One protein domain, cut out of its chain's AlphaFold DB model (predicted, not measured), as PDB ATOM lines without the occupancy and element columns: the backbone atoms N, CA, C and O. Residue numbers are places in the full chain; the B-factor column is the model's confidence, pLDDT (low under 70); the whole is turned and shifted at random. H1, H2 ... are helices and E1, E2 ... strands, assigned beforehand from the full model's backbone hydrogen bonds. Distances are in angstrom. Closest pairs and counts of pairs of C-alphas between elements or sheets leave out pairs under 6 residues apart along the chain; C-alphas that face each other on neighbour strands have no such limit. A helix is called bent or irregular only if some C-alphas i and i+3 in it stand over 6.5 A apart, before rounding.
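What this domain is: This is residues 2 to 121 and 208 to 290 of the 489 residues of an uncharacterized protein of Folsomia candida (UniProt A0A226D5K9). The model is a long, loose rod, with the nearly straight helix H5 along one side and, along the other, the helix H3, bent into an L, with H2 folded alongside its arm H3a as a helical hairpin. H1 and the two-strand hairpin E1 and E2 fill the space between H5a and H3b, in the sequence H5a, H1, E1, E2, H3b; beyond them H5b and the H2 and H3a hairpin are apart, and the short helices H6, H7 and H8 gather at that end, while H4 sits by the end of H3b at the other. The 203 printed residues hold eight named helices and two named strands in the order H1, E1, E2, H2, H3, H4, H5, H6, H7, H8; the sheet E1 - E2 is antiparallel and the class is mostly helix. The whole is loose, with a radius of gyration of the C-alphas of 22.4 A and spans of 71 by 33 by 32 A.

Where its parts are: H1, residues 6 to 20, begins at C-alpha 6 (4.484, 2.217, -13.948), measures 22.6 A and is irregular, with C-alphas 13 and 16 7.0 A apart. E1 is residues 25 to 28, 9.9 A, and E2 residues 33 to 36, 10.1 A. H2, residues 38 to 68, measures 44.7 A and ends at C-alpha 68 (31.725, 2.969, -58.986). H3, residues 77 to 116, was assigned as one helix by its hydrogen bonds but is bent, with C-alphas 99 and 102 8.0 A apart; its arms are H3a, residues 77 to 99, 33.2 A, and H3b, residues 102 to 116, 20.9 A. H4 is residues 208 to 217, 15.0 A; it is neither bent nor irregular, but only just: C-alphas 211 and 214 are 6.4 A apart. H5, residues 231 to 260, also one helix by its hydrogen bonds, is bent, with C-alphas 248 and 251 6.6 A apart; its arms are H5a, residues 231 to 248, 25.7 A, and H5b, residues 251 to 260, 14.2 A. H6 is residues 268 to 271, H7 residues 274 to 277 and H8 residues 280 to 286, which ends at C-alpha 286 (7.171, 2.878, -50.188).

How they stand to each other: H1 and H5a touch at a shallow tilt of 18 degrees, the same way, closest at the C-alphas of Ala 13 and Cys 244, 5.8 A. The closest C-alphas of H1 and E1 are those of Gln 11 and Phe 27, 6.2 A. E1 and E2 form a hairpin, with N 26 and O 35 at 2.9 A and N 35 and O 26 at 3.0 A, within hydrogen-bond range. The closest C-alphas of E2 and H3b are those of Ile 33 and Thr 109, 5.0 A. H2 and H3a form a helical hairpin and touch at a shallow tilt of 24 degrees, opposite ways, closest at the C-alphas of Phe 58 and Ser 84, 4.9 A. H3a and H3b are about perpendicular, at 77 degrees; H5a and H5b stand at a shallow tilt of 30 degrees. H3b, with residues 110 to 114 alone, only just touches H4, with 3 pairs of C-alphas within 8 A, the closest those of Tyr 114 and Pro 214, 5.7 A. H5b and H8 are near each other, with 8 pairs of C-alphas within 10 A, and so are H2 and H6, with 5. H6 and H7 are close but not clearly touching, closest at the C-alphas of Thr 269 and Gln 277, 5.7 A. H3a and H5a are apart. Every O i to N i+4 pair is within hydrogen-bond range in H2, H3a, H3b, H5a, H5b and H8, against 9 of 11 in H1 and 2 of 6 in H4, which has 3 of 7 O i to N i+3 pairs within range; H6 and H7 are too short for an O i to N i+4 pair.

The domain as a whole: The two C-alphas farthest apart are those of Lys 220 and Arg 275, 72.7 A. Residues 122 to 207 are cut out, and C-alphas 121 and 208 are 22.3 A apart across the cut. The link from H4 to H5, residues 218 to 230, is long. The mean pLDDT of the printed part is 90.9; residues 120 to 121 and 208 to 219 are under 70, and H4 has a mean of 56.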
ATOM      1  N   TYR A   2       7.893   2.307  -7.254       83.81
ATOM      2  CA  TYR A   2       7.144   2.680  -8.445       83.81
ATOM      3  C   TYR A   2       5.879   3.460  -8.130       83.81
ATOM      4  O   TYR A   2       5.305   3.279  -7.052       83.81
ATOM      5  N   SER A   3       5.446   4.289  -9.077       88.38
ATOM      6  CA  SER A   3       4.121   4.891  -9.011       88.38
ATOM      7  C   SER A   3       3.051   3.928  -9.539       88.38
ATOM      8  O   SER A   3       3.337   2.908 -10.174       88.38
ATOM      9  N   ARG A   4       1.788   4.320  -9.345       88.56
ATOM     10  CA  ARG A   4       0.602   3.657  -9.906       88.56
ATOM     11  C   ARG A   4       0.596   3.559 -11.441       88.56
ATOM     12  O   ARG A   4      -0.141   2.744 -11.998       88.56
ATOM     13  N   TYR A   5       1.378   4.392 -12.129       92.75
ATOM     14  CA  TYR A   5       1.419   4.482 -13.592       92.75
ATOM     15  C   TYR A   5       2.441   3.550 -14.234       92.75
ATOM     16  O   TYR A   5       2.331   3.261 -15.425       92.75
ATOM     17  N   PHE A   6       3.365   3.003 -13.449       93.12
ATOM     18  CA  PHE A   6       4.484   2.217 -13.948       93.12
ATOM     19  C   PHE A   6       4.072   1.015 -14.818       93.12
ATOM     20  O   PHE A   6       4.527   0.865 -15.952       93.12
ATOM     21  N   LEU A   7       3.173   0.151 -14.328       93.38
ATOM     22  CA  LEU A   7       2.736  -1.032 -15.087       93.38
ATOM     23  C   LEU A   7       1.902  -0.680 -16.335       93.38
ATOM     24  O   LEU A   7       2.130  -1.306 -17.374       93.38
ATOM     25  N   PRO A   8       0.949   0.279 -16.278       94.94
ATOM     26  CA  PRO A   8       0.332   0.835 -17.483       94.94
ATOM     27  C   PRO A   8       1.350   1.348 -18.504       94.94
ATOM     28  O   PRO A   8       1.222   1.026 -19.683       94.94
ATOM     29  N   LEU A   9       2.365   2.093 -18.058       95.00
ATOM     30  CA  LEU A   9       3.382   2.669 -18.934       95.00
ATOM     31  C   LEU A   9       4.235   1.588 -19.595       95.00
ATOM     32  O   LEU A   9       4.433   1.657 -20.798       95.00
ATOM     33  N   ILE A  10       4.654   0.542 -18.873       94.50
ATOM     34  CA  ILE A  10       5.339  -0.616 -19.479       94.50
ATOM     35  C   ILE A  10       4.478  -1.265 -20.563       94.50
ATOM     36  O   ILE A  10       4.974  -1.590 -21.642       94.50
ATOM     37  N   GLN A  11       3.192  -1.484 -20.275       95.19
ATOM     38  CA  GLN A  11       2.286  -2.100 -21.237       95.19
ATOM     39  C   GLN A  11       2.137  -1.227 -22.488       95.19
ATOM     40  O   GLN A  11       2.221  -1.746 -23.599       95.19
ATOM     41  N   LEU A  12       1.952   0.083 -22.304       94.75
ATOM     42  CA  LEU A  12       1.860   1.054 -23.390       94.75
ATOM     43  C   LEU A  12       3.158   1.105 -24.202       94.75
ATOM     44  O   LEU A  12       3.109   1.092 -25.425       94.75
ATOM     45  N   ALA A  13       4.310   1.079 -23.532       93.62
ATOM     46  CA  ALA A  13       5.621   1.156 -24.161       93.62
ATOM     47  C   ALA A  13       5.938  -0.070 -25.035       93.62
ATOM     48  O   ALA A  13       6.646   0.050 -26.029       93.62
ATOM     49  N   LEU A  14       5.416  -1.250 -24.682       93.69
ATOM     50  CA  LEU A  14       5.619  -2.482 -25.451       93.69
ATOM     51  C   LEU A  14       4.548  -2.715 -26.521       93.69
ATOM     52  O   LEU A  14       4.788  -3.477 -27.460       93.69
ATOM     53  N   LEU A  15       3.381  -2.075 -26.417       92.94
ATOM     54  CA  LEU A  15       2.252  -2.313 -27.317       92.94
ATOM     55  C   LEU A  15       2.592  -2.083 -28.807       92.94
ATOM     56  O   LEU A  15       2.290  -2.981 -29.596       92.94
ATOM     57  N   PRO A  16       3.272  -0.990 -29.218       90.69
ATOM     58  CA  PRO A  16       3.642  -0.790 -30.621       90.69
ATOM     59  C   PRO A  16       4.515  -1.926 -31.166       90.69
ATOM     60  O   PRO A  16       4.250  -2.455 -32.245       90.69
ATOM     61  N   SER A  17       5.509  -2.367 -30.386       89.00
ATOM     62  CA  SER A  17       6.415  -3.456 -30.776       89.00
ATOM     63  C   SER A  17       5.688  -4.786 -31.010       89.00
ATOM     64  O   SER A  17       6.026  -5.534 -31.930       89.00
ATOM     65  N   LEU A  18       4.648  -5.049 -30.211       91.44
ATOM     66  CA  LEU A  18       3.819  -6.249 -30.298       91.44
ATOM     67  C   LEU A  18       2.873  -6.206 -31.503       91.44
ATOM     68  O   LEU A  18       2.706  -7.216 -32.195       91.44
ATOM     69  N   LEU A  19       2.270  -5.045 -31.773       91.88
ATOM     70  CA  LEU A  19       1.392  -4.852 -32.928       91.88
ATOM     71  C   LEU A  19       2.173  -5.031 -34.233       91.88
ATOM     72  O   LEU A  19       1.757  -5.808 -35.095       91.88
ATOM     73  N   LEU A  20       3.359  -4.428 -34.325       90.25
ATOM     74  CA  LEU A  20       4.231  -4.530 -35.497       90.25
ATOM     75  C   LEU A  20       4.910  -5.902 -35.639       90.25
ATOM     76  O   LEU A  20       5.381  -6.245 -36.720       90.25
ATOM     77  N   GLY A  21       4.934  -6.718 -34.579       90.62
ATOM     78  CA  GLY A  21       5.570  -8.042 -34.599       90.62
ATOM     79  C   GLY A  21       7.092  -7.999 -34.575       90.62
ATOM     80  O   GLY A  21       7.736  -9.000 -34.863       90.62
ATOM     81  N   VAL A  22       7.643  -6.842 -34.234       91.38
ATOM     82  CA  VAL A  22       9.080  -6.591 -34.149       91.38
ATOM     83  C   VAL A  22       9.658  -7.234 -32.892       91.38
ATOM     84  O   VAL A  22      10.785  -7.711 -32.892       91.38
ATOM     85  N   ASN A  23       8.867  -7.283 -31.822       92.38
ATOM     86  CA  ASN A  23       9.249  -7.855 -30.543       92.38
ATOM     87  C   ASN A  23       8.247  -8.940 -30.140       92.38
ATOM     88  O   ASN A  23       7.044  -8.813 -30.368       92.38
ATOM     89  N   GLY A  24       8.741 -10.007 -29.513       93.25
ATOM     90  CA  GLY A  24       7.917 -11.130 -29.068       93.25
ATOM     91  C   GLY A  24       7.775 -11.259 -27.555       93.25
ATOM     92  O   GLY A  24       7.301 -12.285 -27.068       93.25
ATOM     93  N   ILE A  25       8.207 -10.248 -26.802       96.00
ATOM     94  CA  ILE A  25       8.040 -10.197 -25.350       96.00
ATOM     95  C   ILE A  25       6.701  -9.529 -25.022       96.00
ATOM     96  O   ILE A  25       6.554  -8.314 -25.126       96.00
ATOM     97  N   TYR A  26       5.729 -10.320 -24.569       95.69
ATOM     98  CA  TYR A  26       4.450  -9.821 -24.068       95.69
ATOM     99  C   TYR A  26       4.527  -9.511 -22.586       95.69
ATOM    100  O   TYR A  26       5.129 -10.264 -21.823       95.69
ATOM    101  N   PHE A  27       3.809  -8.473 -22.161       96.50
ATOM    102  CA  PHE A  27       3.602  -8.167 -20.753       96.50
ATOM    103  C   PHE A  27       2.134  -8.374 -20.360       96.50
ATOM    104  O   PHE A  27       1.235  -7.702 -20.862       96.50
ATOM    105  N   ASN A  28       1.874  -9.306 -19.440       96.00
ATOM    106  CA  ASN A  28       0.550  -9.484 -18.847       96.00
ATOM    107  C   ASN A  28       0.449  -8.653 -17.566       96.00
ATOM    108  O   ASN A  28       0.924  -9.078 -16.511       96.00
ATOM    109  N   ARG A  29      -0.229  -7.503 -17.644       94.06
ATOM    110  CA  ARG A  29      -0.423  -6.592 -16.507       94.06
ATOM    111  C   ARG A  29      -1.119  -7.248 -15.309       94.06
ATOM    112  O   ARG A  29      -0.744  -6.969 -14.175       94.06
ATOM    113  N   ARG A  30      -2.098  -8.138 -15.534       92.31
ATOM    114  CA  ARG A  30      -2.844  -8.813 -14.448       92.31
ATOM    115  C   ARG A  30      -1.957  -9.792 -13.681       92.31
ATOM    116  O   ARG A  30      -1.962  -9.803 -12.457       92.31
ATOM    117  N   ARG A  31      -1.181 -10.603 -14.406       94.06
ATOM    118  CA  ARG A  31      -0.286 -11.618 -13.823       94.06
ATOM    119  C   ARG A  31       1.096 -11.074 -13.448       94.06
ATOM    120  O   ARG A  31       1.844 -11.770 -12.761       94.06
ATOM    121  N   LYS A  32       1.427  -9.854 -13.891       93.50
ATOM    122  CA  LYS A  32       2.720  -9.186 -13.687       93.50
ATOM    123  C   LYS A  32       3.874 -10.072 -14.180       93.50
ATOM    124  O   LYS A  32       4.842 -10.311 -13.462       93.50
ATOM    125  N   ILE A  33       3.705 -10.635 -15.379       95.75
ATOM    126  CA  ILE A  33       4.682 -11.523 -16.025       95.75
ATOM    127  C   ILE A  33       4.980 -11.062 -17.438       95.75
ATOM    128  O   ILE A  33       4.074 -10.655 -18.170       95.75
ATOM    129  N   PHE A  34       6.242 -11.205 -17.816       96.56
ATOM    130  CA  PHE A  34       6.674 -11.181 -19.199       96.56
ATOM    131  C   PHE A  34       6.754 -12.612 -19.713       96.56
ATOM    132  O   PHE A  34       7.226 -13.512 -19.018       96.56
ATOM    133  N   TYR A  35       6.271 -12.835 -20.925       96.75
ATOM    134  CA  TYR A  35       6.259 -14.153 -21.544       96.75
ATOM    135  C   TYR A  35       6.445 -14.030 -23.053       96.75
ATOM    136  O   TYR A  35       6.277 -12.962 -23.634       96.75
ATOM    137  N   THR A  36       6.814 -15.139 -23.685       96.94
ATOM    138  CA  THR A  36       6.967 -15.235 -25.141       96.94
ATOM    139  C   THR A  36       6.060 -16.351 -25.645       96.94
ATOM    140  O   THR A  36       5.835 -17.332 -24.937       96.94
ATOM    141  N   THR A  37       5.518 -16.207 -26.853       96.50
ATOM    142  CA  THR A  37       4.698 -17.241 -27.511       96.50
ATOM    143  C   THR A  37       5.415 -17.763 -28.754       96.50
ATOM    144  O   THR A  37       6.192 -17.023 -29.359       96.50
ATOM    145  N   LYS A  38       5.139 -19.005 -29.186       96.12
ATOM    146  CA  LYS A  38       5.720 -19.557 -30.430       96.12
ATOM    147  C   LYS A  38       5.456 -18.641 -31.635       96.12
ATOM    148  O   LYS A  38       6.376 -18.332 -32.382       96.12
ATOM    149  N   PHE A  39       4.228 -18.132 -31.749       96.00
ATOM    150  CA  PHE A  39       3.831 -17.217 -32.820       96.00
ATOM    151  C   PHE A  39       4.636 -15.912 -32.813       96.00
ATOM    152  O   PHE A  39       5.111 -15.458 -33.848       96.00
ATOM    153  N   SER A  40       4.853 -15.319 -31.641       94.62
ATOM    154  CA  SER A  40       5.647 -14.091 -31.562       94.62
ATOM    155  C   SER A  40       7.129 -14.292 -31.847       94.62
ATOM    156  O   SER A  40       7.727 -13.430 -32.476       94.62
ATOM    157  N   ARG A  41       7.710 -15.437 -31.466       95.12
ATOM    158  CA  ARG A  41       9.083 -15.794 -31.859       95.12
ATOM    159  C   ARG A  41       9.220 -15.852 -33.373       95.12
ATOM    160  O   ARG A  41      10.157 -15.282 -33.916       95.12
ATOM    161  N   PHE A  42       8.251 -16.475 -34.041       96.00
ATOM    162  CA  PHE A  42       8.213 -16.525 -35.498       96.00
ATOM    163  C   PHE A  42       8.146 -15.119 -36.125       96.00
ATOM    164  O   PHE A  42       8.924 -14.820 -37.025       96.00
ATOM    165  N   ARG A  43       7.300 -14.218 -35.601       94.69
ATOM    166  CA  ARG A  43       7.233 -12.821 -36.083       94.69
ATOM    167  C   ARG A  43       8.546 -12.055 -35.890       94.69
ATOM    168  O   ARG A  43       8.955 -11.345 -36.802       94.69
ATOM    169  N   VAL A  44       9.228 -12.234 -34.756       94.12
ATOM    170  CA  VAL A  44      10.540 -11.607 -34.502       94.12
ATOM    171  C   VAL A  44      11.601 -12.131 -35.471       94.12
ATOM    172  O   VAL A  44      12.397 -11.345 -35.979       94.12
ATOM    173  N   ILE A  45      11.604 -13.437 -35.763       95.38
ATOM    174  CA  ILE A  45      12.503 -14.027 -36.767       95.38
ATOM    175  C   ILE A  45      12.241 -13.396 -38.136       95.38
ATOM    176  O   ILE A  45      13.183 -12.938 -38.777       95.38
ATOM    177  N   LEU A  46      10.973 -13.289 -38.547       95.50
ATOM    178  CA  LEU A  46      10.608 -12.645 -39.809       95.50
ATOM    179  C   LEU A  46      11.065 -11.178 -39.850       95.50
ATOM    180  O   LEU A  46      11.696 -10.762 -40.814       95.50
ATOM    181  N   SER A  47      10.823 -10.412 -38.781       94.12
ATOM    182  CA  SER A  47      11.298  -9.027 -38.669       94.12
ATOM    183  C   SER A  47      12.827  -8.935 -38.753       94.12
ATOM    184  O   SER A  47      13.357  -8.034 -39.396       94.12
ATOM    185  N   THR A  48      13.544  -9.901 -38.175       94.44
ATOM    186  CA  THR A  48      15.013  -9.954 -38.222       94.44
ATOM    187  C   THR A  48      15.532 -10.242 -39.621       94.44
ATOM    188  O   THR A  48      16.461  -9.573 -40.058       94.44
ATOM    189  N   ILE A  49      14.913 -11.178 -40.347       96.25
ATOM    190  CA  ILE A  49      15.241 -11.450 -41.755       96.25
ATOM    191  C   ILE A  49      15.035 -10.183 -42.590       96.25
ATOM    192  O   ILE A  49      15.912  -9.807 -43.364       96.25
ATOM    193  N   THR A  50      13.926  -9.471 -42.373       94.94
ATOM    194  CA  THR A  50      13.657  -8.197 -43.049       94.94
ATOM    195  C   THR A  50      14.734  -7.150 -42.752       94.94
ATOM    196  O   THR A  50      15.222  -6.495 -43.669       94.94
ATOM    197  N   ILE A  51      15.156  -6.992 -41.494       95.38
ATOM    198  CA  ILE A  51      16.210  -6.027 -41.134       95.38
ATOM    199  C   ILE A  51      17.584  -6.437 -41.674       95.38
ATOM    200  O   ILE A  51      18.320  -5.569 -42.137       95.38
ATOM    201  N   LEU A  52      17.904  -7.733 -41.704       96.44
ATOM    202  CA  LEU A  52      19.124  -8.250 -42.331       96.44
ATOM    203  C   LEU A  52      19.154  -7.984 -43.838       96.44
ATOM    204  O   LEU A  52      20.200  -7.614 -44.373       96.44
ATOM    205  N   PHE A  53      18.012  -8.116 -44.517       96.88
ATOM    206  CA  PHE A  53      17.884  -7.742 -45.923       96.88
ATOM    207  C   PHE A  53      18.203  -6.254 -46.132       96.88
ATOM    208  O   PHE A  53      19.037  -5.925 -46.972       96.88
ATOM    209  N   PHE A  54      17.629  -5.357 -45.319       96.19
ATOM    210  CA  PHE A  54      17.939  -3.922 -45.396       96.19
ATOM    211  C   PHE A  54      19.396  -3.602 -45.061       96.19
ATOM    212  O   PHE A  54      20.007  -2.786 -45.747       96.19
ATOM    213  N   ALA A  55      19.976  -4.257 -44.052       96.88
ATOM    214  CA  ALA A  55      21.387  -4.091 -43.714       96.88
ATOM    215  C   ALA A  55      22.287  -4.483 -44.895       96.88
ATOM    216  O   ALA A  55      23.172  -3.724 -45.279       96.88
ATOM    217  N   THR A  56      22.002  -5.629 -45.519       97.12
ATOM    218  CA  THR A  56      22.729  -6.113 -46.702       97.12
ATOM    219  C   THR A  56      22.572  -5.150 -47.876       97.12
ATOM    220  O   THR A  56      23.557  -4.816 -48.529       97.12
ATOM    221  N   PHE A  57      21.356  -4.648 -48.109       96.94
ATOM    222  CA  PHE A  57      21.087  -3.651 -49.139       96.94
ATOM    223  C   PHE A  57      21.889  -2.359 -48.912       96.94
ATOM    224  O   PHE A  57      22.560  -1.901 -49.833       96.94
ATOM    225  N   PHE A  58      21.895  -1.794 -47.699       96.44
ATOM    226  CA  PHE A  58      22.664  -0.576 -47.405       96.44
ATOM    227  C   PHE A  58      24.168  -0.793 -47.555       96.44
ATOM    228  O   PHE A  58      24.842   0.037 -48.169       96.44
ATOM    229  N   CYS A  59      24.690  -1.929 -47.083       97.50
ATOM    230  CA  CYS A  59      26.086  -2.297 -47.303       97.50
ATOM    231  C   CYS A  59      26.407  -2.384 -48.802       97.50
ATOM    232  O   CYS A  59      27.394  -1.802 -49.247       97.50
ATOM    233  N   GLY A  60      25.543  -3.031 -49.591       97.44
ATOM    234  CA  GLY A  60      25.678  -3.113 -51.047       97.44
ATOM    235  C   GLY A  60      25.688  -1.740 -51.720       97.44
ATOM    236  O   GLY A  60      26.573  -1.463 -52.524       97.44
ATOM    237  N   ARG A  61      24.774  -0.840 -51.338       96.81
ATOM    238  CA  ARG A  61      24.730   0.541 -51.856       96.81
ATOM    239  C   ARG A  61      25.965   1.346 -51.479       96.81
ATOM    240  O   ARG A  61      26.489   2.083 -52.309       96.81
ATOM    241  N   THR A  62      26.459   1.182 -50.258       97.00
ATOM    242  CA  THR A  62      27.690   1.835 -49.803       97.00
ATOM    243  C   THR A  62      28.892   1.358 -50.611       97.00
ATOM    244  O   THR A  62      29.680   2.187 -51.058       97.00
ATOM    245  N   LEU A  63      29.001   0.049 -50.865       97.50
ATOM    246  CA  LEU A  63      30.053  -0.524 -51.706       97.50
ATOM    247  C   LEU A  63      29.939  -0.076 -53.166       97.50
ATOM    248  O   LEU A  63      30.948   0.254 -53.779       97.50
ATOM    249  N   GLU A  64      28.731  -0.013 -53.723       96.94
ATOM    250  CA  GLU A  64      28.507   0.478 -55.084       96.94
ATOM    251  C   GLU A  64      28.951   1.938 -55.233       96.94
ATOM    252  O   GLU A  64      29.663   2.276 -56.179       96.94
ATOM    253  N   ILE A  65      28.568   2.806 -54.289       96.25
ATOM    254  CA  ILE A  65      28.994   4.210 -54.297       96.25
ATOM    255  C   ILE A  65      30.515   4.297 -54.153       96.25
ATOM    256  O   ILE A  65      31.156   5.077 -54.861       96.25
ATOM    257  N   PHE A  66      31.075   3.464 -53.271       96.50
ATOM    258  CA  PHE A  66      32.505   3.420 -53.017       96.50
ATOM    259  C   PHE A  66      33.310   3.064 -54.272       96.50
ATOM    260  O   PHE A  66      34.239   3.782 -54.629       96.50
ATOM    261  N   LEU A  67      32.926   1.978 -54.946       97.12
ATOM    262  CA  LEU A  67      33.669   1.404 -56.068       97.12
ATOM    263  C   LEU A  67      33.393   2.108 -57.399       97.12
ATOM    264  O   LEU A  67      34.309   2.251 -58.202       97.12
ATOM    265  N   TYR A  68      32.154   2.546 -57.646       97.31
ATOM    266  CA  TYR A  68      31.725   2.969 -58.986       97.31
ATOM    267  C   TYR A  68      31.280   4.431 -59.088       97.31
ATOM    268  O   TYR A  68      31.201   4.953 -60.195       97.31
ATOM    269  N   LYS A  69      30.979   5.118 -57.977       95.88
ATOM    270  CA  LYS A  69      30.405   6.485 -58.004       95.88
ATOM    271  C   LYS A  69      31.303   7.550 -57.384       95.88
ATOM    272  O   LYS A  69      30.807   8.569 -56.902       95.88
ATOM    273  N   GLY A  70      32.612   7.316 -57.405       94.38
ATOM    274  CA  GLY A  70      33.614   8.282 -56.953       94.38
ATOM    275  C   GLY A  70      33.949   8.214 -55.464       94.38
ATOM    276  O   GLY A  70      34.640   9.102 -54.962       94.38
ATOM    277  N   GLY A  71      33.508   7.178 -54.744       94.06
ATOM    278  CA  GLY A  71      33.997   6.952 -53.390       94.06
ATOM    279  C   GLY A  71      33.519   7.996 -52.390       94.06
ATOM    280  O   GLY A  71      32.362   8.415 -52.392       94.06
ATOM    281  N   SER A  72      34.459   8.446 -51.561       91.94
ATOM    282  CA  SER A  72      34.264   9.531 -50.597       91.94
ATOM    283  C   SER A  72      33.906  10.872 -51.236       91.94
ATOM    284  O   SER A  72      33.352  11.717 -50.545       91.94
ATOM    285  N   LYS A  73      34.171  11.072 -52.538       91.88
ATOM    286  CA  LYS A  73      33.781  12.301 -53.251       91.88
ATOM    287  C   LYS A  73      32.274  12.377 -53.510       91.88
ATOM    288  O   LYS A  73      31.769  13.436 -53.868       91.88
ATOM    289  N   ASN A  74      31.552  11.266 -53.370       93.25
ATOM    290  CA  ASN A  74      30.106  11.248 -53.532       93.25
ATOM    291  C   ASN A  74      29.412  11.790 -52.275       93.25
ATOM    292  O   ASN A  74      29.600  11.248 -51.185       93.25
ATOM    293  N   GLU A  75      28.538  12.788 -52.434       90.00
ATOM    294  CA  GLU A  75      27.831  13.429 -51.314       90.00
ATOM    295  C   GLU A  75      27.043  12.450 -50.421       90.00
ATOM    296  O   GLU A  75      26.863  12.692 -49.226       90.00
ATOM    297  N   TYR A  76      26.600  11.318 -50.979       92.25
ATOM    298  CA  TYR A  76      25.793  10.334 -50.267       92.25
ATOM    299  C   TYR A  76      26.597   9.195 -49.644       92.25
ATOM    300  O   TYR A  76      26.012   8.397 -48.905       92.25
ATOM    301  N   PHE A  77      27.901   9.086 -49.916       94.81
ATOM    302  CA  PHE A  77      28.715   7.982 -49.408       94.81
ATOM    303  C   PHE A  77      28.655   7.905 -47.878       94.81
ATOM    304  O   PHE A  77      28.299   6.865 -47.324       94.81
ATOM    305  N   HIS A  78      28.897   9.028 -47.195       93.56
ATOM    306  CA  HIS A  78      28.948   9.087 -45.730       93.56
ATOM    307  C   HIS A  78      27.600   8.778 -45.073       93.56
ATOM    308  O   HIS A  78      27.540   8.088 -44.054       93.56
ATOM    309  N   VAL A  79      26.505   9.240 -45.685       92.00
ATOM    310  CA  VAL A  79      25.144   8.926 -45.230       92.00
ATOM    311  C   VAL A  79      24.873   7.433 -45.407       92.00
ATOM    312  O   VAL A  79      24.455   6.770 -44.460       92.00
ATOM    313  N   SER A  80      25.163   6.873 -46.584       95.00
ATOM    314  CA  SER A  80      24.982   5.443 -46.859       95.00
ATOM    315  C   SER A  80      25.803   4.568 -45.906       95.00
ATOM    316  O   SER A  80      25.289   3.586 -45.360       95.00
ATOM    317  N   PHE A  81      27.049   4.959 -45.632       95.81
ATOM    318  CA  PHE A  81      27.912   4.275 -44.677       95.81
ATOM    319  C   PHE A  81      27.330   4.309 -43.258       95.81
ATOM    320  O   PHE A  81      27.226   3.264 -42.616       95.81
ATOM    321  N   ALA A  82      26.873   5.474 -42.786       93.31
ATOM    322  CA  ALA A  82      26.261   5.608 -41.465       93.31
ATOM    323  C   ALA A  82      25.020   4.709 -41.309       93.31
ATOM    324  O   ALA A  82      24.888   4.001 -40.309       93.31
ATOM    325  N   PHE A  83      24.139   4.666 -42.316       94.12
ATOM    326  CA  PHE A  83      22.980   3.768 -42.312       94.12
ATOM    327  C   PHE A  83      23.392   2.291 -42.330       94.12
ATOM    328  O   PHE A  83      22.845   1.496 -41.564       94.12
ATOM    329  N   SER A  84      24.389   1.921 -43.135       96.25
ATOM    330  CA  SER A  84      24.924   0.552 -43.183       96.25
ATOM    331  C   SER A  84      25.462   0.109 -41.824       96.25
ATOM    332  O   SER A  84      25.145  -0.985 -41.348       96.25
ATOM    333  N   PHE A  85      26.215   0.986 -41.158       95.44
ATOM    334  CA  PHE A  85      26.764   0.747 -39.828       95.44
ATOM    335  C   PHE A  85      25.660   0.558 -38.777       95.44
ATOM    336  O   PHE A  85      25.673  -0.423 -38.021       95.44
ATOM    337  N   ILE A  86      24.668   1.456 -38.755       93.44
ATOM    338  CA  ILE A  86      23.535   1.389 -37.821       93.44
ATOM    339  C   ILE A  86      22.742   0.095 -38.038       93.44
ATOM    340  O   ILE A  86      22.467  -0.621 -37.077       93.44
ATOM    341  N   PHE A  87      22.400  -0.256 -39.278       95.12
ATOM    342  CA  PHE A  87      21.582  -1.440 -39.563       95.12
ATOM    343  C   PHE A  87      22.310  -2.752 -39.302       95.12
ATOM    344  O   PHE A  87      21.711  -3.694 -38.777       95.12
ATOM    345  N   THR A  88      23.607  -2.808 -39.596       95.75
ATOM    346  CA  THR A  88      24.449  -3.964 -39.271       95.75
ATOM    347  C   THR A  88      24.510  -4.175 -37.757       95.75
ATOM    348  O   THR A  88      24.261  -5.277 -37.263       95.75
ATOM    349  N   THR A  89      24.724  -3.098 -37.000       94.44
ATOM    350  CA  THR A  89      24.692  -3.115 -35.531       94.44
ATOM    351  C   THR A  89      23.340  -3.594 -35.000       94.44
ATOM    352  O   THR A  89      23.270  -4.478 -34.142       94.44
ATOM    353  N   CYS A  90      22.248  -3.023 -35.509       94.06
ATOM    354  CA  CYS A  90      20.902  -3.348 -35.051       94.06
ATOM    355  C   CYS A  90      20.527  -4.799 -35.374       94.06
ATOM    356  O   CYS A  90      19.867  -5.445 -34.564       94.06
ATOM    357  N   SER A  91      21.010  -5.336 -36.496       95.06
ATOM    358  CA  SER A  91      20.864  -6.752 -36.852       95.06
ATOM    359  C   SER A  91      21.559  -7.674 -35.843       95.06
ATOM    360  O   SER A  91      20.984  -8.679 -35.425       95.06
ATOM    361  N   GLY A  92      22.757  -7.307 -35.373       94.25
ATOM    362  CA  GLY A  92      23.454  -8.038 -34.310       94.25
ATOM    363  C   GLY A  92      22.689  -8.033 -32.978       94.25
ATOM    364  O   GLY A  92      22.537  -9.075 -32.336       94.25
ATOM    365  N   LEU A  93      22.133  -6.882 -32.584       93.50
ATOM    366  CA  LEU A  93      21.289  -6.763 -31.382       93.50
ATOM    367  C   LEU A  93      19.976  -7.549 -31.496       93.50
ATOM    368  O   LEU A  93      19.489  -8.113 -30.512       93.50
ATOM    369  N   LEU A  94      19.409  -7.607 -32.697       92.94
ATOM    370  CA  LEU A  94      18.236  -8.409 -33.019       92.94
ATOM    371  C   LEU A  94      18.505  -9.900 -32.848       92.94
ATOM    372  O   LEU A  94      17.772 -10.587 -32.132       92.94
ATOM    373  N   PHE A  95      19.606 -10.379 -33.426       95.06
ATOM    374  CA  PHE A  95      20.055 -11.755 -33.261       95.06
ATOM    375  C   PHE A  95      20.272 -12.094 -31.781       95.06
ATOM    376  O   PHE A  95      19.757 -13.099 -31.286       95.06
ATOM    377  N   PHE A  96      20.939 -11.206 -31.036       95.00
ATOM    378  CA  PHE A  96      21.092 -11.344 -29.588       95.00
ATOM    379  C   PHE A  96      19.734 -11.458 -28.879       95.00
ATOM    380  O   PHE A  96      19.528 -12.345 -28.046       95.00
ATOM    381  N   THR A  97      18.778 -10.597 -29.223       93.38
ATOM    382  CA  THR A  97      17.448 -10.591 -28.604       93.38
ATOM    383  C   THR A  97      16.682 -11.877 -28.896       93.38
ATOM    384  O   THR A  97      16.032 -12.386 -27.987       93.38
ATOM    385  N   ILE A  98      16.805 -12.455 -30.097       94.56
ATOM    386  CA  ILE A  98      16.229 -13.768 -30.431       94.56
ATOM    387  C   ILE A  98      16.827 -14.862 -29.546       94.56
ATOM    388  O   ILE A  98      16.089 -15.611 -28.901       94.56
ATOM    389  N   VAL A  99      18.158 -14.937 -29.476       95.62
ATOM    390  CA  VAL A  99      18.868 -15.986 -28.726       95.62
ATOM    391  C   VAL A  99      18.538 -15.914 -27.234       95.62
ATOM    392  O   VAL A  99      18.271 -16.930 -26.589       95.62
ATOM    393  N   PHE A 100      18.506 -14.705 -26.668       95.38
ATOM    394  CA  PHE A 100      18.320 -14.495 -25.233       95.38
ATOM    395  C   PHE A 100      16.880 -14.158 -24.826       95.38
ATOM    396  O   PHE A 100      16.626 -13.935 -23.641       95.38
ATOM    397  N   GLN A 101      15.914 -14.194 -25.749       95.00
ATOM    398  CA  GLN A 101      14.550 -13.693 -25.536       95.00
ATOM    399  C   GLN A 101      13.865 -14.270 -24.291       95.00
ATOM    400  O   GLN A 101      13.280 -13.545 -23.485       95.00
ATOM    401  N   THR A 102      13.958 -15.593 -24.108       95.69
ATOM    402  CA  THR A 102      13.344 -16.287 -22.963       95.69
ATOM    403  C   THR A 102      13.966 -15.829 -21.648       95.69
ATOM    404  O   THR A 102      13.252 -15.580 -20.677       95.69
ATOM    405  N   ARG A 103      15.297 -15.677 -21.620       95.50
ATOM    406  CA  ARG A 103      16.025 -15.230 -20.429       95.50
ATOM    407  C   ARG A 103      15.707 -13.769 -20.121       95.50
ATOM    408  O   ARG A 103      15.456 -13.456 -18.963       95.50
ATOM    409  N   ILE A 104      15.629 -12.908 -21.138       95.38
ATOM    410  CA  ILE A 104      15.218 -11.504 -20.988       95.38
ATOM    411  C   ILE A 104      13.827 -11.436 -20.345       95.38
ATOM    412  O   ILE A 104      13.670 -10.799 -19.306       95.38
ATOM    413  N   ALA A 105      12.837 -12.164 -20.875       96.44
ATOM    414  CA  ALA A 105      11.482 -12.184 -20.316       96.44
ATOM    415  C   ALA A 105      11.443 -12.712 -18.866       96.44
ATOM    416  O   ALA A 105      10.739 -12.166 -18.011       96.44
ATOM    417  N   GLN A 106      12.225 -13.747 -18.550       95.75
ATOM    418  CA  GLN A 106      12.333 -14.270 -17.185       95.75
ATOM    419  C   GLN A 106      12.952 -13.251 -16.221       95.75
ATOM    420  O   GLN A 106      12.421 -13.055 -15.127       95.75
ATOM    421  N   VAL A 107      14.038 -12.580 -16.617       94.88
ATOM    422  CA  VAL A 107      14.694 -11.554 -15.793       94.88
ATOM    423  C   VAL A 107      13.776 -10.350 -15.609       94.88
ATOM    424  O   VAL A 107      13.570  -9.935 -14.473       94.88
ATOM    425  N   MET A 108      13.135  -9.849 -16.671       95.19
ATOM    426  CA  MET A 108      12.140  -8.772 -16.566       95.19
ATOM    427  C   MET A 108      11.003  -9.147 -15.610       95.19
ATOM    428  O   MET A 108      10.594  -8.334 -14.784       95.19
ATOM    429  N   THR A 109      10.524 -10.395 -15.661       95.44
ATOM    430  CA  THR A 109       9.499 -10.895 -14.733       95.44
ATOM    431  C   THR A 109       9.991 -10.905 -13.293       95.44
ATOM    432  O   THR A 109       9.260 -10.475 -12.405       95.44
ATOM    433  N   GLN A 110      11.212 -11.385 -13.045       92.81
ATOM    434  CA  GLN A 110      11.801 -11.420 -11.704       92.81
ATOM    435  C   GLN A 110      11.989 -10.010 -11.149       92.81
ATOM    436  O   GLN A 110      11.548  -9.747 -10.033       92.81
ATOM    437  N   VAL A 111      12.547  -9.099 -11.952       92.31
ATOM    438  CA  VAL A 111      12.737  -7.696 -11.576       92.31
ATOM    439  C   VAL A 111      11.388  -7.056 -11.275       92.31
ATOM    440  O   VAL A 111      11.189  -6.594 -10.158       92.31
ATOM    441  N   VAL A 112      10.419  -7.094 -12.196       92.69
ATOM    442  CA  VAL A 112       9.106  -6.460 -11.987       92.69
ATOM    443  C   VAL A 112       8.351  -7.075 -10.809       92.69
ATOM    444  O   VAL A 112       7.756  -6.342 -10.026       92.69
ATOM    445  N   ARG A 113       8.400  -8.397 -10.613       91.31
ATOM    446  CA  ARG A 113       7.782  -9.024  -9.437       91.31
ATOM    447  C   ARG A 113       8.450  -8.568  -8.152       91.31
ATOM    448  O   ARG A 113       7.733  -8.131  -7.262       91.31
ATOM    449  N   TYR A 114       9.779  -8.618  -8.065       88.00
ATOM    450  CA  TYR A 114      10.520  -8.124  -6.903       88.00
ATOM    451  C   TYR A 114      10.114  -6.682  -6.576       88.00
ATOM    452  O   TYR A 114       9.678  -6.386  -5.471       88.00
ATOM    453  N   CYS A 115      10.115  -5.836  -7.598       84.25
ATOM    454  CA  CYS A 115       9.779  -4.420  -7.572       84.25
ATOM    455  C   CYS A 115       8.350  -4.086  -7.132       84.25
ATOM    456  O   CYS A 115       8.120  -3.103  -6.430       84.25
ATOM    457  N   ILE A 116       7.377  -4.896  -7.535       84.50
ATOM    458  CA  ILE A 116       5.971  -4.701  -7.174       84.50
ATOM    459  C   ILE A 116       5.712  -5.035  -5.709       84.50
ATOM    460  O   ILE A 116       4.798  -4.474  -5.116       84.50
ATOM    461  N   ASN A 117       6.525  -5.890  -5.087       82.56
ATOM    462  CA  ASN A 117       6.408  -6.137  -3.648       82.56
ATOM    463  C   ASN A 117       6.832  -4.928  -2.798       82.56
ATOM    464  O   ASN A 117       6.851  -5.013  -1.581       82.56
ATOM    465  N   PHE A 118       7.155  -3.793  -3.419       72.62
ATOM    466  CA  PHE A 118       7.331  -2.512  -2.744       72.62
ATOM    467  C   PHE A 118       6.089  -1.604  -2.855       72.62
ATOM    468  O   PHE A 118       6.117  -0.488  -2.341       72.62
ATOM    469  N   GLU A 119       5.035  -2.008  -3.574       70.88
ATOM    470  CA  GLU A 119       3.826  -1.203  -3.804       70.88
ATOM    471  C   GLU A 119       2.723  -1.588  -2.803       70.88
ATOM    472  O   GLU A 119       2.315  -2.752  -2.826       70.88
ATOM    473  N   PRO A 120       2.231  -0.673  -1.929       66.81
ATOM    474  CA  PRO A 120       1.198  -0.964  -0.919       66.81
ATOM    475  C   PRO A 120       0.037  -1.752  -1.534       66.81
ATOM    476  O   PRO A 120      -0.363  -1.426  -2.656       66.81
ATOM    477  N   PRO A 121      -0.504  -2.796  -0.858       68.62
ATOM    478  CA  PRO A 121      -1.711  -3.429  -1.360       68.62
ATOM    479  C   PRO A 121      -2.736  -2.312  -1.507       68.62
ATOM    480  O   PRO A 121      -3.029  -1.613  -0.536       68.62
ATOM    481  N   GLN A 208      12.668 -20.908  -5.928       53.81
ATOM    482  CA  GLN A 208      11.832 -20.763  -4.734       53.81
ATOM    483  C   GLN A 208      12.280 -19.588  -3.862       53.81
ATOM    484  O   GLN A 208      11.436 -18.799  -3.445       53.81
ATOM    485  N   VAL A 209      13.585 -19.385  -3.658       54.34
ATOM    486  CA  VAL A 209      14.088 -18.262  -2.843       54.34
ATOM    487  C   VAL A 209      13.677 -16.910  -3.442       54.34
ATOM    488  O   VAL A 209      13.165 -16.047  -2.730       54.34
ATOM    489  N   VAL A 210      13.799 -16.749  -4.765       54.16
ATOM    490  CA  VAL A 210      13.409 -15.510  -5.466       54.16
ATOM    491  C   VAL A 210      11.889 -15.295  -5.473       54.16
ATOM    492  O   VAL A 210      11.445 -14.155  -5.546       54.16
ATOM    493  N   TYR A 211      11.075 -16.351  -5.382       54.03
ATOM    494  CA  TYR A 211       9.613 -16.229  -5.336       54.03
ATOM    495  C   TYR A 211       9.031 -16.076  -3.926       54.03
ATOM    496  O   TYR A 211       7.990 -15.434  -3.770       54.03
ATOM    497  N   VAL A 212       9.687 -16.633  -2.906       56.34
ATOM    498  CA  VAL A 212       9.210 -16.619  -1.516       56.34
ATOM    499  C   VAL A 212       9.677 -15.370  -0.767       56.34
ATOM    500  O   VAL A 212       8.882 -14.775  -0.035       56.34
ATOM    501  N   ALA A 213      10.918 -14.921  -0.977       54.44
ATOM    502  CA  ALA A 213      11.466 -13.745  -0.290       54.44
ATOM    503  C   ALA A 213      10.650 -12.451  -0.512       54.44
ATOM    504  O   ALA A 213      10.341 -11.768   0.470       54.44
ATOM    505  N   PRO A 214      10.185 -12.123  -1.734       53.56
ATOM    506  CA  PRO A 214       9.564 -10.826  -1.977       53.56
ATOM    507  C   PRO A 214       8.213 -10.636  -1.275       53.56
ATOM    508  O   PRO A 214       7.878  -9.522  -0.884       53.56
ATOM    509  N   LYS A 215       7.448 -11.715  -1.040       54.38
ATOM    510  CA  LYS A 215       6.166 -11.633  -0.316       54.38
ATOM    511  C   LYS A 215       6.335 -11.213   1.150       54.38
ATOM    512  O   LYS A 215       5.385 -10.706   1.734       54.38
ATOM    513  N   ARG A 216       7.518 -11.416   1.747       57.06
ATOM    514  CA  ARG A 216       7.821 -11.007   3.132       57.06
ATOM    515  C   ARG A 216       8.325  -9.570   3.242       57.06
ATOM    516  O   ARG A 216       8.295  -9.022   4.341       57.06
ATOM    517  N   PHE A 217       8.784  -8.977   2.140       63.03
ATOM    518  CA  PHE A 217       9.332  -7.622   2.134       63.03
ATOM    519  C   PHE A 217       8.243  -6.583   2.429       63.03
ATOM    520  O   PHE A 217       8.428  -5.639   3.205       63.03
ATOM    521  N   HIS A 218       7.077  -6.806   1.824       58.22
ATOM    522  CA  HIS A 218       5.963  -5.883   1.852       58.22
ATOM    523  C   HIS A 218       5.178  -5.969   3.156       58.22
ATOM    524  O   HIS A 218       4.654  -7.021   3.508       58.22
ATOM    525  N   GLY A 219       5.124  -4.866   3.896       62.41
ATOM    526  CA  GLY A 219       4.510  -4.791   5.224       62.41
ATOM    527  C   GLY A 219       5.499  -4.956   6.381       62.41
ATOM    528  O   GLY A 219       5.270  -4.403   7.456       62.41
ATOM    529  N   LYS A 220       6.647  -5.622   6.172       73.19
ATOM    530  CA  LYS A 220       7.686  -5.699   7.212       73.19
ATOM    531  C   LYS A 220       8.594  -4.478   7.226       73.19
ATOM    532  O   LYS A 220       8.792  -3.920   8.304       73.19
ATOM    533  N   TRP A 221       9.122  -4.060   6.071       84.12
ATOM    534  CA  TRP A 221      10.238  -3.106   6.045       84.12
ATOM    535  C   TRP A 221       9.846  -1.660   5.746       84.12
ATOM    536  O   TRP A 221      10.386  -0.772   6.390       84.12
ATOM    537  N   MET A 222       8.920  -1.386   4.823       84.94
ATOM    538  CA  MET A 222       8.568  -0.010   4.429       84.94
ATOM    539  C   MET A 222       7.220   0.435   5.013       84.94
ATOM    540  O   MET A 222       6.188   0.246   4.378       84.94
ATOM    541  N   VAL A 223       7.222   1.018   6.217       79.75
ATOM    542  CA  VAL A 223       5.977   1.428   6.915       79.75
ATOM    543  C   VAL A 223       5.389   2.711   6.338       79.75
ATOM    544  O   VAL A 223       4.189   2.790   6.116       79.75
ATOM    545  N   ASN A 224       6.246   3.691   6.043       82.31
ATOM    546  CA  ASN A 224       5.834   5.049   5.671       82.31
ATOM    547  C   ASN A 224       6.042   5.336   4.177       82.31
ATOM    548  O   ASN A 224       6.248   6.479   3.769       82.31
ATOM    549  N   TYR A 225       6.072   4.294   3.344       83.94
ATOM    550  CA  TYR A 225       6.327   4.463   1.920       83.94
ATOM    551  C   TYR A 225       5.038   4.810   1.165       83.94
ATOM    552  O   TYR A 225       4.155   3.971   0.995       83.94
ATOM    553  N   ASP A 226       4.982   6.037   0.653       87.38
ATOM    554  CA  ASP A 226       3.942   6.493  -0.266       87.38
ATOM    555  C   ASP A 226       4.442   6.398  -1.725       87.38
ATOM    556  O   ASP A 226       5.350   7.145  -2.115       87.38
ATOM    557  N   PRO A 227       3.882   5.500  -2.565       83.75
ATOM    558  CA  PRO A 227       4.274   5.376  -3.967       83.75
ATOM    559  C   PRO A 227       3.991   6.633  -4.788       83.75
ATOM    560  O   PRO A 227       4.674   6.856  -5.785       83.75
ATOM    561  N   SER A 228       3.023   7.456  -4.381       86.94
ATOM    562  CA  SER A 228       2.672   8.689  -5.090       86.94
ATOM    563  C   SER A 228       3.687   9.813  -4.877       86.94
ATOM    564  O   SER A 228       3.796  10.693  -5.722       86.94
ATOM    565  N   LYS A 229       4.482   9.743  -3.799       90.31
ATOM    566  CA  LYS A 229       5.525  10.724  -3.448       90.31
ATOM    567  C   LYS A 229       6.945  10.192  -3.668       90.31
ATOM    568  O   LYS A 229       7.932  10.798  -3.250       90.31
ATOM    569  N   SER A 230       7.081   9.015  -4.274       89.44
ATOM    570  CA  SER A 230       8.384   8.394  -4.504       89.44
ATOM    571  C   SER A 230       9.086   9.027  -5.702       89.44
ATOM    572  O   SER A 230       8.801   8.669  -6.844       89.44
ATOM    573  N   MET A 231      10.054   9.911  -5.437       91.81
ATOM    574  CA  MET A 231      10.877  10.550  -6.475       91.81
ATOM    575  C   MET A 231      11.460   9.557  -7.501       91.81
ATOM    576  O   MET A 231      11.259   9.783  -8.691       91.81
ATOM    577  N   PRO A 232      12.093   8.423  -7.116       91.00
ATOM    578  CA  PRO A 232      12.607   7.464  -8.100       91.00
ATOM    579  C   PRO A 232      11.523   6.868  -9.008       91.00
ATOM    580  O   PRO A 232      11.785   6.600 -10.176       91.00
ATOM    581  N   GLY A 233      10.311   6.671  -8.478       91.56
ATOM    582  CA  GLY A 233       9.175   6.162  -9.247       91.56
ATOM    583  C   GLY A 233       8.674   7.177 -10.262       91.56
ATOM    584  O   GLY A 233       8.541   6.841 -11.431       91.56
ATOM    585  N   ILE A 234       8.474   8.422  -9.819       94.06
ATOM    586  CA  ILE A 234       8.048   9.532 -10.682       94.06
ATOM    587  C   ILE A 234       9.071   9.756 -11.800       94.06
ATOM    588  O   ILE A 234       8.692   9.827 -12.965       94.06
ATOM    589  N   ILE A 235      10.366   9.806 -11.468       94.44
ATOM    590  CA  ILE A 235      11.437   9.976 -12.459       94.44
ATOM    591  C   ILE A 235      11.409   8.837 -13.481       94.44
ATOM    592  O   ILE A 235      11.488   9.092 -14.680       94.44
ATOM    593  N   LEU A 236      11.264   7.586 -13.036       94.19
ATOM    594  CA  LEU A 236      11.204   6.453 -13.952       94.19
ATOM    595  C   LEU A 236       9.985   6.524 -14.883       94.19
ATOM    596  O   LEU A 236      10.123   6.246 -16.071       94.19
ATOM    597  N   ASP A 237       8.818   6.914 -14.376       95.06
ATOM    598  CA  ASP A 237       7.617   7.058 -15.202       95.06
ATOM    599  C   ASP A 237       7.763   8.170 -16.238       95.06
ATOM    600  O   ASP A 237       7.412   7.966 -17.399       95.06
ATOM    601  N   VAL A 238       8.335   9.314 -15.845       96.00
ATOM    602  CA  VAL A 238       8.644  10.423 -16.760       96.00
ATOM    603  C   VAL A 238       9.624   9.965 -17.835       96.00
ATOM    604  O   VAL A 238       9.395  10.225 -19.012       96.00
ATOM    605  N   ILE A 239      10.674   9.225 -17.466       94.94
ATOM    606  CA  ILE A 239      11.637   8.681 -18.430       94.94
ATOM    607  C   ILE A 239      10.948   7.706 -19.387       94.94
ATOM    608  O   ILE A 239      11.152   7.814 -20.594       94.94
ATOM    609  N   ILE A 240      10.132   6.770 -18.895       95.12
ATOM    610  CA  ILE A 240       9.420   5.812 -19.755       95.12
ATOM    611  C   ILE A 240       8.458   6.552 -20.691       95.12
ATOM    612  O   ILE A 240       8.437   6.255 -21.883       95.12
ATOM    613  N   ALA A 241       7.704   7.531 -20.188       95.50
ATOM    614  CA  ALA A 241       6.783   8.331 -20.991       95.50
ATOM    615  C   ALA A 241       7.515   9.154 -22.061       95.50
ATOM    616  O   ALA A 241       7.124   9.119 -23.227       95.50
ATOM    617  N   LEU A 242       8.609   9.833 -21.696       94.19
ATOM    618  CA  LEU A 242       9.442  10.590 -22.631       94.19
ATOM    619  C   LEU A 242      10.008   9.683 -23.723       94.19
ATOM    620  O   LEU A 242       9.921  10.012 -24.900       94.19
ATOM    621  N   ASN A 243      10.502   8.505 -23.349       91.81
ATOM    622  CA  ASN A 243      10.966   7.509 -24.305       91.81
ATOM    623  C   ASN A 243       9.832   7.057 -25.243       91.81
ATOM    624  O   ASN A 243      10.012   7.086 -26.454       91.81
ATOM    625  N   CYS A 244       8.637   6.741 -24.732       91.69
ATOM    626  CA  CYS A 244       7.476   6.424 -25.575       91.69
ATOM    627  C   CYS A 244       7.155   7.537 -26.589       91.69
ATOM    628  O   CYS A 244       6.843   7.238 -27.746       91.69
ATOM    629  N   MET A 245       7.252   8.806 -26.179       92.06
ATOM    630  CA  MET A 245       7.064   9.952 -27.072       92.06
ATOM    631  C   MET A 245       8.165  10.016 -28.134       92.06
ATOM    632  O   MET A 245       7.855  10.032 -29.323       92.06
ATOM    633  N   CYS A 246       9.439   9.952 -27.734       88.81
ATOM    634  CA  CYS A 246      10.577   9.930 -28.658       88.81
ATOM    635  C   CYS A 246      10.479   8.784 -29.679       88.81
ATOM    636  O   CYS A 246      10.830   8.942 -30.844       88.81
ATOM    637  N   PHE A 247       9.966   7.621 -29.281       84.69
ATOM    638  CA  PHE A 247       9.892   6.456 -30.174       84.69
ATOM    639  C   PHE A 247       8.741   6.535 -31.145       84.69
ATOM    640  O   PHE A 247       8.770   5.900 -32.196       84.69
ATOM    641  N   SER A 248       7.726   7.307 -30.782       86.75
ATOM    642  CA  SER A 248       6.634   7.604 -31.684       86.75
ATOM    643  C   SER A 248       7.087   8.600 -32.750       86.75
ATOM    644  O   SER A 248       6.625   8.479 -33.875       86.75
ATOM    645  N   THR A 249       8.014   9.525 -32.455       91.06
ATOM    646  CA  THR A 249       8.442  10.580 -33.394       91.06
ATOM    647  C   THR A 249       9.511  10.148 -34.404       91.06
ATOM    648  O   THR A 249       9.441  10.561 -35.560       91.06
ATOM    649  N   ILE A 250      10.476   9.296 -34.030       90.12
ATOM    650  CA  ILE A 250      11.582   8.873 -34.923       90.12
ATOM    651  C   ILE A 250      11.098   8.271 -36.263       90.12
ATOM    652  O   ILE A 250      11.621   8.657 -37.317       90.12
ATOM    653  N   PRO A 251      10.098   7.370 -36.295       92.06
ATOM    654  CA  PRO A 251       9.592   6.820 -37.552       92.06
ATOM    655  C   PRO A 251       8.948   7.881 -38.448       92.06
ATOM    656  O   PRO A 251       9.101   7.820 -39.667       92.06
ATOM    657  N   TRP A 252       8.299   8.894 -37.861       93.00
ATOM    658  CA  TRP A 252       7.753  10.023 -38.618       93.00
ATOM    659  C   TRP A 252       8.853  10.877 -39.237       93.00
ATOM    660  O   TRP A 252       8.742  11.228 -40.407       93.00
ATOM    661  N   PHE A 253       9.945  11.142 -38.515       92.81
ATOM    662  CA  PHE A 253      11.102  11.835 -39.090       92.81
ATOM    663  C   PHE A 253      11.764  11.028 -40.208       92.81
ATOM    664  O   PHE A 253      12.160  11.599 -41.220       92.81
ATOM    665  N   THR A 254      11.830   9.702 -40.075       92.44
ATOM    666  CA  THR A 254      12.372   8.826 -41.128       92.44
ATOM    667  C   THR A 254      11.488   8.858 -42.378       92.44
ATOM    668  O   THR A 254      11.984   8.972 -43.499       92.44
ATOM    669  N   ARG A 255      10.164   8.823 -42.191       95.00
ATOM    670  CA  ARG A 255       9.195   8.994 -43.277       95.00
ATOM    671  C   ARG A 255       9.335  10.362 -43.939       95.00
ATOM    672  O   ARG A 255       9.382  10.437 -45.160       95.00
ATOM    673  N   LEU A 256       9.426  11.427 -43.147       95.12
ATOM    674  CA  LEU A 256       9.594  12.788 -43.647       95.12
ATOM    675  C   LEU A 256      10.900  12.931 -44.435       95.12
ATOM    676  O   LEU A 256      10.893  13.506 -45.517       95.12
ATOM    677  N   HIS A 257      11.996  12.343 -43.953       92.94
ATOM    678  CA  HIS A 257      13.267  12.318 -44.674       92.94
ATOM    679  C   HIS A 257      13.130  11.646 -46.044       92.94
ATOM    680  O   HIS A 257      13.644  12.166 -47.028       92.94
ATOM    681  N   TYR A 258      12.413  10.521 -46.132       95.75
ATOM    682  CA  TYR A 258      12.119   9.887 -47.418       95.75
ATOM    683  C   TYR A 258      11.310  10.799 -48.344       95.75
ATOM    684  O   TYR A 258      11.641  10.912 -49.519       95.75
ATOM    685  N   LEU A 259      10.286  11.474 -47.816       95.50
ATOM    686  CA  LEU A 259       9.432  12.343 -48.623       95.50
ATOM    687  C   LEU A 259      10.167  13.599 -49.125       95.50
ATOM    688  O   LEU A 259       9.911  14.071 -50.226       95.50
ATOM    689  N   ILE A 260      11.093  14.145 -48.338       94.81
ATOM    690  CA  ILE A 260      11.876  15.319 -48.747       94.81
ATOM    691  C   ILE A 260      13.038  14.905 -49.665       94.81
ATOM    692  O   ILE A 260      13.368  15.622 -50.608       94.81
ATOM    693  N   TYR A 261      13.653  13.743 -49.419       93.31
ATOM    694  CA  TYR A 261      14.869  13.295 -50.107       93.31
ATOM    695  C   TYR A 261      14.746  11.879 -50.698       93.31
ATOM    696  O   TYR A 261      15.572  11.007 -50.397       93.31
ATOM    697  N   PRO A 262      13.781  11.615 -51.596       95.19
ATOM    698  CA  PRO A 262      13.526  10.263 -52.107       95.19
ATOM    699  C   PRO A 262      14.649   9.712 -52.994       95.19
ATOM    700  O   PRO A 262      14.711   8.510 -53.243       95.19
ATOM    701  N   LYS A 263      15.551  10.582 -53.462       93.88
ATOM    702  CA  LYS A 263      16.724  10.222 -54.270       93.88
ATOM    703  C   LYS A 263      17.922   9.760 -53.437       93.88
ATOM    704  O   LYS A 263      18.927   9.352 -54.010       93.88
ATOM    705  N   THR A 264      17.828   9.796 -52.105       92.75
ATOM    706  CA  THR A 264      18.911   9.309 -51.241       92.75
ATOM    707  C   THR A 264      19.138   7.814 -51.513       92.75
ATOM    708  O   THR A 264      18.180   7.040 -51.447       92.75
ATOM    709  N   PRO A 265      20.376   7.354 -51.772       92.81
ATOM    710  CA  PRO A 265      20.652   5.981 -52.209       92.81
ATOM    711  C   PRO A 265      20.340   4.899 -51.166       92.81
ATOM    712  O   PRO A 265      20.386   3.717 -51.500       92.81
ATOM    713  N   ILE A 266      19.996   5.298 -49.938       93.06
ATOM    714  CA  ILE A 266      19.480   4.429 -48.875       93.06
ATOM    715  C   ILE A 266      18.042   3.952 -49.140       93.06
ATOM    716  O   ILE A 266      17.514   3.146 -48.384       93.06
ATOM    717  N   PHE A 267      17.355   4.449 -50.169       95.50
ATOM    718  CA  PHE A 267      15.995   4.020 -50.490       95.50
ATOM    719  C   PHE A 267      15.993   3.045 -51.670       95.50
ATOM    720  O   PHE A 267      16.590   3.321 -52.710       95.50
ATOM    721  N   LEU A 268      15.292   1.911 -51.533       95.56
ATOM    722  CA  LEU A 268      15.160   0.896 -52.590       95.56
ATOM    723  C   LEU A 268      14.528   1.465 -53.862       95.56
ATOM    724  O   LEU A 268      14.820   0.984 -54.950       95.56
ATOM    725  N   THR A 269      13.709   2.514 -53.751       96.12
ATOM    726  CA  THR A 269      13.124   3.202 -54.911       96.12
ATOM    727  C   THR A 269      14.175   3.800 -55.842       96.12
ATOM    728  O   THR A 269      13.882   3.998 -57.013       96.12
ATOM    729  N   THR A 270      15.409   4.019 -55.372       95.94
ATOM    730  CA  THR A 270      16.528   4.458 -56.223       95.94
ATOM    731  C   THR A 270      17.062   3.372 -57.161       95.94
ATOM    732  O   THR A 270      17.871   3.683 -58.030       95.94
ATOM    733  N   LEU A 271      16.627   2.115 -57.001       95.94
ATOM    734  CA  LEU A 271      16.894   1.033 -57.954       95.94
ATOM    735  C   LEU A 271      15.835   0.937 -59.060       95.94
ATOM    736  O   LEU A 271      16.046   0.236 -60.047       95.94
ATOM    737  N   LEU A 272      14.681   1.587 -58.888       96.75
ATOM    738  CA  LEU A 272      13.602   1.524 -59.865       96.75
ATOM    739  C   LEU A 272      13.904   2.443 -61.059       96.75
ATOM    740  O   LEU A 272      14.507   3.503 -60.881       96.75
ATOM    741  N   PRO A 273      13.431   2.096 -62.271       96.69
ATOM    742  CA  PRO A 273      13.441   3.016 -63.398       96.69
ATOM    743  C   PRO A 273      12.771   4.353 -63.032       96.69
ATOM    744  O   PRO A 273      11.756   4.338 -62.324       96.69
ATOM    745  N   PRO A 274      13.238   5.503 -63.561       95.62
ATOM    746  CA  PRO A 274      12.716   6.826 -63.199       95.62
ATOM    747  C   PRO A 274      11.195   6.972 -63.341       95.62
ATOM    748  O   PRO A 274      10.561   7.663 -62.548       95.62
ATOM    749  N   ARG A 275      10.589   6.273 -64.315       97.12
ATOM    750  CA  ARG A 275       9.128   6.238 -64.505       97.12
ATOM    751  C   ARG A 275       8.395   5.667 -63.287       97.12
ATOM    752  O   ARG A 275       7.405   6.244 -62.860       97.12
ATOM    753  N   LEU A 276       8.898   4.570 -62.713       96.81
ATOM    754  CA  LEU A 276       8.316   3.933 -61.527       96.81
ATOM    755  C   LEU A 276       8.690   4.670 -60.238       96.81
ATOM    756  O   LEU A 276       7.888   4.728 -59.312       96.81
ATOM    757  N   GLN A 277       9.891   5.253 -60.173       95.06
ATOM    758  CA  GLN A 277      10.318   6.045 -59.018       95.06
ATOM    759  C   GLN A 277       9.400   7.257 -58.782       95.06
ATOM    760  O   GLN A 277       9.125   7.602 -57.634       95.06
ATOM    761  N   ASN A 278       8.925   7.878 -59.865       94.38
ATOM    762  CA  ASN A 278       8.051   9.049 -59.817       94.38
ATOM    763  C   ASN A 278       6.552   8.701 -59.773       94.38
ATOM    764  O   ASN A 278       5.734   9.614 -59.680       94.38
ATOM    765  N   ASP A 279       6.173   7.418 -59.829       97.25
ATOM    766  CA  ASP A 279       4.771   7.011 -59.696       97.25
ATOM    767  C   ASP A 279       4.276   7.336 -58.270       97.25
ATOM    768  O   ASP A 279       4.820   6.796 -57.295       97.25
ATOM    769  N   PRO A 280       3.232   8.174 -58.104       96.94
ATOM    770  CA  PRO A 280       2.718   8.554 -56.791       96.94
ATOM    771  C   PRO A 280       2.333   7.356 -55.915       96.94
ATOM    772  O   PRO A 280       2.514   7.400 -54.697       96.94
ATOM    773  N   ARG A 281       1.820   6.268 -56.502       97.19
ATOM    774  CA  ARG A 281       1.389   5.074 -55.760       97.19
ATOM    775  C   ARG A 281       2.585   4.346 -55.159       97.19
ATOM    776  O   ARG A 281       2.552   3.991 -53.982       97.19
ATOM    777  N   ILE A 282       3.650   4.168 -55.944       96.12
ATOM    778  CA  ILE A 282       4.902   3.551 -55.485       96.12
ATOM    779  C   ILE A 282       5.572   4.456 -54.457       96.12
ATOM    780  O   ILE A 282       5.983   3.986 -53.397       96.12
ATOM    781  N   TYR A 283       5.620   5.759 -54.728       94.69
ATOM    782  CA  TYR A 283       6.205   6.748 -53.839       94.69
ATOM    783  C   TYR A 283       5.552   6.739 -52.449       94.69
ATOM    784  O   TYR A 283       6.244   6.556 -51.443       94.69
ATOM    785  N   TRP A 284       4.221   6.859 -52.377       95.69
ATOM    786  CA  TRP A 284       3.483   6.849 -51.112       95.69
ATOM    787  C   TRP A 284       3.463   5.474 -50.445       95.69
ATOM    788  O   TRP A 284       3.602   5.391 -49.222       95.69
ATOM    789  N   GLY A 285       3.337   4.398 -51.226       95.81
ATOM    790  CA  GLY A 285       3.383   3.029 -50.716       95.81
ATOM    791  C   GLY A 285       4.729   2.707 -50.070       95.81
ATOM    792  O   GLY A 285       4.779   2.170 -48.960       95.81
ATOM    793  N   TYR A 286       5.828   3.115 -50.705       96.00
ATOM    794  CA  TYR A 286       7.171   2.878 -50.188       96.00
ATOM    795  C   TYR A 286       7.470   3.681 -48.921       96.00
ATOM    796  O   TYR A 286       8.226   3.201 -48.088       96.00
ATOM    797  N   ALA A 287       6.840   4.839 -48.687       96.19
ATOM    798  CA  ALA A 287       7.036   5.617 -47.456       96.19
ATOM    799  C   ALA A 287       6.725   4.820 -46.163       96.19
ATOM    800  O   ALA A 287       7.242   5.132 -45.083       96.19
ATOM    801  N   LEU A 288       5.916   3.758 -46.261       95.06
ATOM    802  CA  LEU A 288       5.643   2.834 -45.157       95.06
ATOM    803  C   LEU A 288       6.855   1.962 -44.798       95.06
ATOM    804  O   LEU A 288       7.009   1.592 -43.635       95.06
ATOM    805  N   VAL A 289       7.733   1.667 -45.757       95.31
ATOM    806  CA  VAL A 289       8.896   0.791 -45.567       95.31
ATOM    807  C   VAL A 289       9.945   1.436 -44.643       95.31
ATOM    808  O   VAL A 289      10.282   0.809 -43.634       95.31
ATOM    809  N   PRO A 290      10.397   2.692 -44.864       94.75
ATOM    810  CA  PRO A 290      11.251   3.399 -43.914       94.75
ATOM    811  C   PRO A 290      10.644   3.572 -42.533       94.75
ATOM    812  O   PRO A 290      11.324   3.426 -41.519       94.75
TER     813      PRO A 290